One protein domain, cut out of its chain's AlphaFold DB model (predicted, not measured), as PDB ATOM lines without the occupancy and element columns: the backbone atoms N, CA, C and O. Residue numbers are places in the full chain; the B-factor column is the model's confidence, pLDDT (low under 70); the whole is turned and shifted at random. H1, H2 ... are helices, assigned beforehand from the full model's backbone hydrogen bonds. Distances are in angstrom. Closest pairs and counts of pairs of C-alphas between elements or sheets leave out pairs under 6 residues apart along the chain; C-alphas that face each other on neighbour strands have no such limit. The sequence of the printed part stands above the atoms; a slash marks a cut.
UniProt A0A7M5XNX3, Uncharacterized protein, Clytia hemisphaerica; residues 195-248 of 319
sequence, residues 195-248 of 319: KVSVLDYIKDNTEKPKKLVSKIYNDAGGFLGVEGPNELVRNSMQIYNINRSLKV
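Overview. This is residues 195 to 248 of the 319 residues of an uncharacterized protein of Clytia hemisphaerica (UniProt A0A7M5XNX3). Three helices set at wide angles to one another, H1, H2 and H4, have their centres at the corners of a triangle, with H4 packed on both H1 and H2. The four-residue H3 lies at one end of the longest axis, near H2, while residues 247 and 248 after H4 lie at the other, and an unnamed stretch, residues 226 to 235, leads from H3 back to H4. The printed part has 54 residues with four named helices, in the order H1, H2, H3, H4, and no named strand, and its class is all helix. The whole is compact, with a radius of gyration of the C-alphas of 10.8 A, and elongated in outline, its C-alphas spanning 37 by 19 by 17 A.

Arrangement. From the first printed residue, Lys 195, the backbone enters H1, residues 196 to 204. A tight link of 4 residues joins it to H2, residues 209 to 219. H1 and H2 are close but not clearly touching, with 2 pairs of C-alphas within 8 A. Their closest C-alphas are those of Ile 202 and Leu 212, 7.7 A apart. Their lines stand at a steep tilt of 51 degrees, and they run opposite ways. A tight link of 2 residues follows, and then H3, residues 222 to 225. H2 and H3 are close but not clearly touching, and their closest C-alphas, those of Tyr 217 and Phe 223, are 8.0 A apart. H3 touches no helix, and it is apart from H1. A short link of 10 residues leads on to H4, residues 236 to 246, which is also apart from H3. H4 touches H1, and the closest C-alphas of the two, those of Ile 202 and Ile 239, are 6.7 A apart. H1 and H4 run the same way at a steep tilt of 66 degrees. H4 touches H2 as well, and here the closest C-alphas are those of Pro 209 and Ser 236, the first residues of the two helices, 5.7 A apart. The lines of H2 and H4 are only just about perpendicular, at 71 degrees. In H1, H2 and H4 every O i to N i+4 pair is within hydrogen-bond range. H3 is too short for such a pair, but its one O i to N i+3 pair is within range.

Along the chain. H1 begins with C-alpha 196 at (37.718, 51.510, 66.949) and measures 12.3 A from its first to its last C-alpha, at Asp 204. H2, from Pro 209 to Asp 219, measures 15.0 A in the same way and begins with C-alpha 209 at (32.124, 65.404, 76.012). H3 runs from Gly 222 to Gly 225. H4, from Ser 236 to Leu 246, measures 15.6 A and ends with C-alpha 246 at (33.003, 52.650, 81.602). H2 and H4, with 11 residues each, are the longest helices by residues.

Size, cuts and confidence. The two C-alphas farthest apart in the domain are those of Leu 224 in H3 and Val 248, the last printed residue, at 37.7 A. The first and last printed C-alphas, those of Lys 195 and Val 248, are 23.6 A apart. The printed part has no cut, and none of its links is long. The mean pLDDT of the printed part is 88.2. Val 248 is the one printed residue under 70.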
ATOM      1  N   LYS A 195      35.232  54.252  63.786       93.44
ATOM      2  CA  LYS A 195      36.491  53.503  63.920       93.44
ATOM      3  C   LYS A 195      36.770  53.144  65.379       93.44
ATOM      4  O   LYS A 195      36.405  53.879  66.296       93.44
ATOM      5  N   VAL A 196      37.409  51.998  65.600       94.00
ATOM      6  CA  VAL A 196      37.718  51.510  66.949       94.00
ATOM      7  C   VAL A 196      38.783  52.385  67.599       94.00
ATOM      8  O   VAL A 196      38.643  52.688  68.775       94.00
ATOM      9  N   SER A 197      39.759  52.874  66.833       94.25
ATOM     10  CA  SER A 197      40.749  53.853  67.309       94.25
ATOM     11  C   SER A 197      40.119  55.103  67.927       94.25
ATOM     12  O   SER A 197      40.512  55.515  69.012       94.25
ATOM     13  N   VAL A 198      39.084  55.661  67.294       94.12
ATOM     14  CA  VAL A 198      38.336  56.816  67.821       94.12
ATOM     15  C   VAL A 198      37.611  56.447  69.114       94.12
ATOM     16  O   VAL A 198      37.595  57.221  70.065       94.12
ATOM     17  N   LEU A 199      37.013  55.253  69.177       93.81
ATOM     18  CA  LEU A 199      36.345  54.780  70.392       93.81
ATOM     19  C   LEU A 199      37.330  54.559  71.542       93.81
ATOM     20  O   LEU A 199      36.985  54.862  72.678       93.81
ATOM     21  N   ASP A 200      38.521  54.034  71.264       93.75
ATOM     22  CA  ASP A 200      39.565  53.831  72.269       93.75
ATOM     23  C   ASP A 200      40.116  55.180  72.750       93.75
ATOM     24  O   ASP A 200      40.141  55.423  73.954       93.75
ATOM     25  N   TYR A 201      40.354  56.130  71.837       93.56
ATOM     26  CA  TYR A 201      40.704  57.508  72.192       93.56
ATOM     27  C   TYR A 201      39.674  58.152  73.133       93.56
ATOM     28  O   TYR A 201      40.046  58.853  74.071       93.56
ATOM     29  N   ILE A 202      38.373  57.900  72.934       92.81
ATOM     30  CA  ILE A 202      37.333  58.394  73.852       92.81
ATOM     31  C   ILE A 202      37.468  57.770  75.241       92.81
ATOM     32  O   ILE A 202      37.329  58.487  76.227       92.81
ATOM     33  N   LYS A 203      37.716  56.458  75.330       90.44
ATOM     34  CA  LYS A 203      37.822  55.757  76.621       90.44
ATOM     35  C   LYS A 203      39.027  56.222  77.431       90.44
ATOM     36  O   LYS A 203      38.936  56.285  78.653       90.44
ATOM     37  N   ASP A 204      40.111  56.567  76.746       89.81
ATOM     38  CA  ASP A 204      41.363  56.984  77.373       89.81
ATOM     39  C   ASP A 204      41.366  58.478  77.758       89.81
ATOM     40  O   ASP A 204      42.265  58.941  78.459       89.81
ATOM     41  N   ASN A 205      40.352  59.249  77.340       88.06
ATOM     42  CA  ASN A 205      40.224  60.672  77.654       88.06
ATOM     43  C   ASN A 205      39.139  60.938  78.711       88.06
ATOM     44  O   ASN A 205      37.983  60.543  78.582       88.06
ATOM     45  N   THR A 206      39.483  61.737  79.723       83.81
ATOM     46  CA  THR A 206      38.568  62.153  80.806       83.81
ATOM     47  C   THR A 206      37.924  63.524  80.572       83.81
ATOM     48  O   THR A 206      37.194  64.039  81.423       83.81
ATOM     49  N   GLU A 207      38.182  64.144  79.419       87.38
ATOM     50  CA  GLU A 207      37.650  65.461  79.083       87.38
ATOM     51  C   GLU A 207      36.116  65.483  78.983       87.38
ATOM     52  O   GLU A 207      35.445  64.493  78.687       87.38
ATOM     53  N   LYS A 208      35.531  66.673  79.183       86.81
ATOM     54  CA  LYS A 208      34.084  66.861  79.025       86.81
ATOM     55  C   LYS A 208      33.663  66.548  77.578       86.81
ATOM     56  O   LYS A 208      34.312  67.049  76.658       86.81
ATOM     57  N   PRO A 209      32.516  65.877  77.344       88.62
ATOM     58  CA  PRO A 209      32.124  65.404  76.012       88.62
ATOM     59  C   PRO A 209      32.163  66.462  74.903       88.62
ATOM     60  O   PRO A 209      32.696  66.203  73.834       88.62
ATOM     61  N   LYS A 210      31.667  67.682  75.151       88.25
ATOM     62  CA  LYS A 210      31.696  68.767  74.146       88.25
ATOM     63  C   LYS A 210      33.118  69.200  73.761       88.25
ATOM     64  O   LYS A 210      33.366  69.497  72.594       88.25
ATOM     65  N   LYS A 211      34.039  69.235  74.731       91.56
ATOM     66  CA  LYS A 211      35.451  69.551  74.473       91.56
ATOM     67  C   LYS A 211      36.103  68.426  73.678       91.56
ATOM     68  O   LYS A 211      36.734  68.697  72.665       91.56
ATOM     69  N   LEU A 212      35.826  67.180  74.064       92.56
ATOM     70  CA  LEU A 212      36.370  66.000  73.403       92.56
ATOM     71  C   LEU A 212      35.915  65.871  71.940       92.56
ATOM     72  O   LEU A 212      36.735  65.544  71.094       92.56
ATOM     73  N   VAL A 213      34.657  66.199  71.609       92.12
ATOM     74  CA  VAL A 213      34.195  66.269  70.202       92.12
ATOM     75  C   VAL A 213      35.066  67.230  69.388       92.12
ATOM     76  O   VAL A 213      35.530  66.877  68.308       92.12
ATOM     77  N   SER A 214      35.295  68.437  69.916       90.94
ATOM     78  CA  SER A 214      36.080  69.469  69.223       90.94
ATOM     79  C   SER A 214      37.545  69.054  69.088       90.94
ATOM     80  O   SER A 214      38.153  69.275  68.047       90.94
ATOM     81  N   LYS A 215      38.096  68.413  70.123       92.94
ATOM     82  CA  LYS A 215      39.457  67.875  70.133       92.94
ATOM     83  C   LYS A 215      39.640  66.789  69.075       92.94
ATOM     84  O   LYS A 215      40.512  66.935  68.238       92.94
ATOM     85  N   ILE A 216      38.758  65.785  69.035       92.75
ATOM     86  CA  ILE A 216      38.787  64.718  68.017       92.75
ATOM     87  C   ILE A 216      38.722  65.306  66.604       92.75
ATOM     88  O   ILE A 216      39.473  64.892  65.729       92.75
ATOM     89  N   TYR A 217      37.850  66.293  66.382       92.56
ATOM     90  CA  TYR A 217      37.739  66.956  65.084       92.56
ATOM     91  C   TYR A 217      39.022  67.703  64.690       92.56
ATOM     92  O   TYR A 217      39.474  67.591  63.552       92.56
ATOM     93  N   ASN A 218      39.622  68.445  65.622       91.38
ATOM     94  CA  ASN A 218      40.858  69.185  65.372       91.38
ATOM     95  C   ASN A 218      42.062  68.249  65.180       91.38
ATOM     96  O   ASN A 218      42.855  68.473  64.269       91.38
ATOM     97  N   ASP A 219      42.165  67.189  65.985       90.88
ATOM     98  CA  ASP A 219      43.222  66.172  65.900       90.88
ATOM     99  C   ASP A 219      43.155  65.411  64.566       90.88
ATOM    100  O   ASP A 219      44.187  65.065  63.994       90.88
ATOM    101  N   ALA A 220      41.949  65.216  64.020       88.69
ATOM    102  CA  ALA A 220      41.740  64.659  62.685       88.69
ATOM    103  C   ALA A 220      42.063  65.649  61.542       88.69
ATOM    104  O   ALA A 220      41.809  65.344  60.381       88.69
ATOM    105  N   GLY A 221      42.595  66.841  61.835       89.31
ATOM    106  CA  GLY A 221      42.929  67.859  60.832       89.31
ATOM    107  C   GLY A 221      41.728  68.678  60.344       89.31
ATOM    108  O   GLY A 221      41.787  69.308  59.284       89.31
ATOM    109  N   GLY A 222      40.628  68.681  61.101       89.12
ATOM    110  CA  GLY A 222      39.404  69.401  60.766       89.12
ATOM    111  C   GLY A 222      38.774  68.921  59.456       89.12
ATOM    112  O   GLY A 222      38.876  67.758  59.079       89.12
ATOM    113  N   PHE A 223      38.107  69.824  58.736       85.19
ATOM    114  CA  PHE A 223      37.364  69.472  57.520       85.19
ATOM    115  C   PHE A 223      38.238  68.862  56.415       85.19
ATOM    116  O   PHE A 223      37.768  68.000  55.683       85.19
ATOM    117  N   LEU A 224      39.488  69.317  56.280       87.56
ATOM    118  CA  LEU A 224      40.385  68.872  55.209       87.56
ATOM    119  C   LEU A 224      41.151  67.589  55.550       87.56
ATOM    120  O   LEU A 224      41.655  66.944  54.636       87.56
ATOM    121  N   GLY A 225      41.270  67.241  56.835       85.69
ATOM    122  CA  GLY A 225      42.006  66.053  57.275       85.69
ATOM    123  C   GLY A 225      41.148  64.796  57.433       85.69
ATOM    124  O   GLY A 225      41.686  63.695  57.404       85.69
ATOM    125  N   VAL A 226      39.826  64.946  57.556       86.62
ATOM    126  CA  VAL A 226      38.897  63.824  57.744       86.62
ATOM    127  C   VAL A 226      38.569  63.167  56.405       86.62
ATOM    128  O   VAL A 226      37.958  63.782  55.530       86.62
ATOM    129  N   GLU A 227      38.898  61.884  56.265       83.38
ATOM    130  CA  GLU A 227      38.610  61.111  55.045       83.38
ATOM    131  C   GLU A 227      37.176  60.575  55.011       83.38
ATOM    132  O   GLU A 227      36.630  60.275  53.946       83.38
ATOM    133  N   GLY A 228      36.552  60.432  56.179       85.62
ATOM    134  CA  GLY A 228      35.201  59.910  56.275       85.62
ATOM    135  C   GLY A 228      34.559  60.078  57.650       85.62
ATOM    136  O   GLY A 228      35.237  60.258  58.662       85.62
ATOM    137  N   PRO A 229      33.222  59.962  57.725       87.62
ATOM    138  CA  PRO A 229      32.475  60.155  58.969       87.62
ATOM    139  C   PRO A 229      32.789  59.110  60.053       87.62
ATOM    140  O   PRO A 229      32.464  59.316  61.219       87.62
ATOM    141  N   ASN A 230      33.423  57.986  59.700       89.00
ATOM    142  CA  ASN A 230      33.882  56.972  60.652       89.00
ATOM    143  C   ASN A 230      35.076  57.423  61.510       89.00
ATOM    144  O   ASN A 230      35.320  56.802  62.544       89.00
ATOM    145  N   GLU A 231      35.806  58.464  61.106       91.12
ATOM    146  CA  GLU A 231      36.944  59.032  61.851       91.12
ATOM    147  C   GLU A 231      36.516  60.014  62.939       91.12
ATOM    148  O   GLU A 231      37.309  60.397  63.793       91.12
ATOM    149  N   LEU A 232      35.240  60.390  62.939       91.38
ATOM    150  CA  LEU A 232      34.673  61.311  63.902       91.38
ATOM    151  C   LEU A 232      33.700  60.599  64.839       91.38
ATOM    152  O   LEU A 232      33.133  59.535  64.562       91.38
ATOM    153  N   VAL A 233      33.469  61.242  65.977       89.94
ATOM    154  CA  VAL A 233      32.318  60.934  66.819       89.94
ATOM    155  C   VAL A 233      31.042  61.365  66.113       89.94
ATOM    156  O   VAL A 233      30.948  62.475  65.599       89.94
ATOM    157  N   ARG A 234      30.028  60.499  66.127       85.38
ATOM    158  CA  ARG A 234      28.735  60.779  65.487       85.38
ATOM    159  C   ARG A 234      28.023  61.947  66.157       85.38
ATOM    160  O   ARG A 234      27.399  62.766  65.498       85.38
ATOM    161  N   ASN A 235      28.091  61.994  67.485       85.19
ATOM    162  CA  ASN A 235      27.562  63.071  68.310       85.19
ATOM    163  C   ASN A 235      28.153  62.991  69.727       85.19
ATOM    164  O   ASN A 235      28.791  62.006  70.107       85.19
ATOM    165  N   SER A 236      27.901  64.015  70.541       87.38
ATOM    166  CA  SER A 236      28.310  64.035  71.951       87.38
ATOM    167  C   SER A 236      27.667  62.912  72.777       87.38
ATOM    168  O   SER A 236      28.277  62.436  73.733       87.38
ATOM    169  N   MET A 237      26.469  62.446  72.401       87.25
ATOM    170  CA  MET A 237      25.769  61.345  73.074       87.25
ATOM    171  C   MET A 237      26.537  60.022  72.977       87.25
ATOM    172  O   MET A 237      26.538  59.250  73.931       87.25
ATOM    173  N   GLN A 238      27.271  59.788  71.885       89.00
ATOM    174  CA  GLN A 238      28.163  58.636  71.763       89.00
ATOM    175  C   GLN A 238      29.216  58.614  72.878       89.00
ATOM    176  O   GLN A 238      29.426  57.566  73.485       89.00
ATOM    177  N   ILE A 239      29.816  59.763  73.200       91.31
ATOM    178  CA  ILE A 239      30.786  59.886  74.297       91.31
ATOM    179  C   ILE A 239      30.097  59.673  75.649       91.31
ATOM    180  O   ILE A 239      30.604  58.918  76.473       91.31
ATOM    181  N   TYR A 240      28.923  60.277  75.874       88.62
ATOM    182  CA  TYR A 240      28.161  60.057  77.112       88.62
ATOM    183  C   TYR A 240      27.861  58.572  77.345       88.62
ATOM    184  O   TYR A 240      28.061  58.079  78.454       88.62
ATOM    185  N   ASN A 241      27.427  57.855  76.307       88.81
ATOM    186  CA  ASN A 241      27.107  56.432  76.395       88.81
ATOM    187  C   ASN A 241      28.347  55.581  76.696       88.81
ATOM    188  O   ASN A 241      28.279  54.696  77.547       88.81
ATOM    189  N   ILE A 242      29.483  55.875  76.054       88.75
ATOM    190  CA  ILE A 242      30.755  55.187  76.325       88.75
ATOM    191  C   ILE A 242      31.194  55.451  77.766       88.75
ATOM    192  O   ILE A 242      31.395  54.500  78.520       88.75
ATOM    193  N   ASN A 243      31.241  56.714  78.192       86.81
ATOM    194  CA  ASN A 243      31.644  57.076  79.551       86.81
ATOM    195  C   ASN A 243      30.717  56.463  80.604       86.81
ATOM    196  O   ASN A 243      31.183  56.032  81.654       86.81
ATOM    197  N   ARG A 244      29.410  56.370  80.325       84.06
ATOM    198  CA  ARG A 244      28.456  55.673  81.194       84.06
ATOM    199  C   ARG A 244      28.757  54.177  81.280       84.06
ATOM    200  O   ARG A 244      28.693  53.636  82.372       84.06
ATOM    201  N   SER A 245      29.106  53.530  80.167       81.31
ATOM    202  CA  SER A 245      29.465  52.104  80.155       81.31
ATOM    203  C   SER A 245      30.801  51.794  80.843       81.31
ATOM    204  O   SER A 245      30.990  50.681  81.320       81.31
ATOM    205  N   LEU A 246      31.717  52.770  80.904       78.50
ATOM    206  CA  LEU A 246      33.003  52.650  81.602       78.50
ATOM    207  C   LEU A 246      32.891  52.835  83.112       78.50
ATOM    208  O   LEU A 246      33.769  52.385  83.847       78.50
ATOM    209  N   LYS A 247      31.837  53.508  83.587       72.31
ATOM    210  CA  LYS A 247      31.543  53.543  85.015       72.31
ATOM    211  C   LYS A 247      31.202  52.122  85.437       72.31
ATOM    212  O   LYS A 247      30.094  51.646  85.204       72.31
ATOM    213  N   VAL A 248      32.174  51.448  86.047       59.38
ATOM    214  CA  VAL A 248      31.914  50.274  86.875       59.38
ATOM    215  C   VAL A 248      30.821  50.710  87.842       59.38
ATOM    216  O   VAL A 248      31.010  51.696  88.555       59.38
TER     217      VAL A 248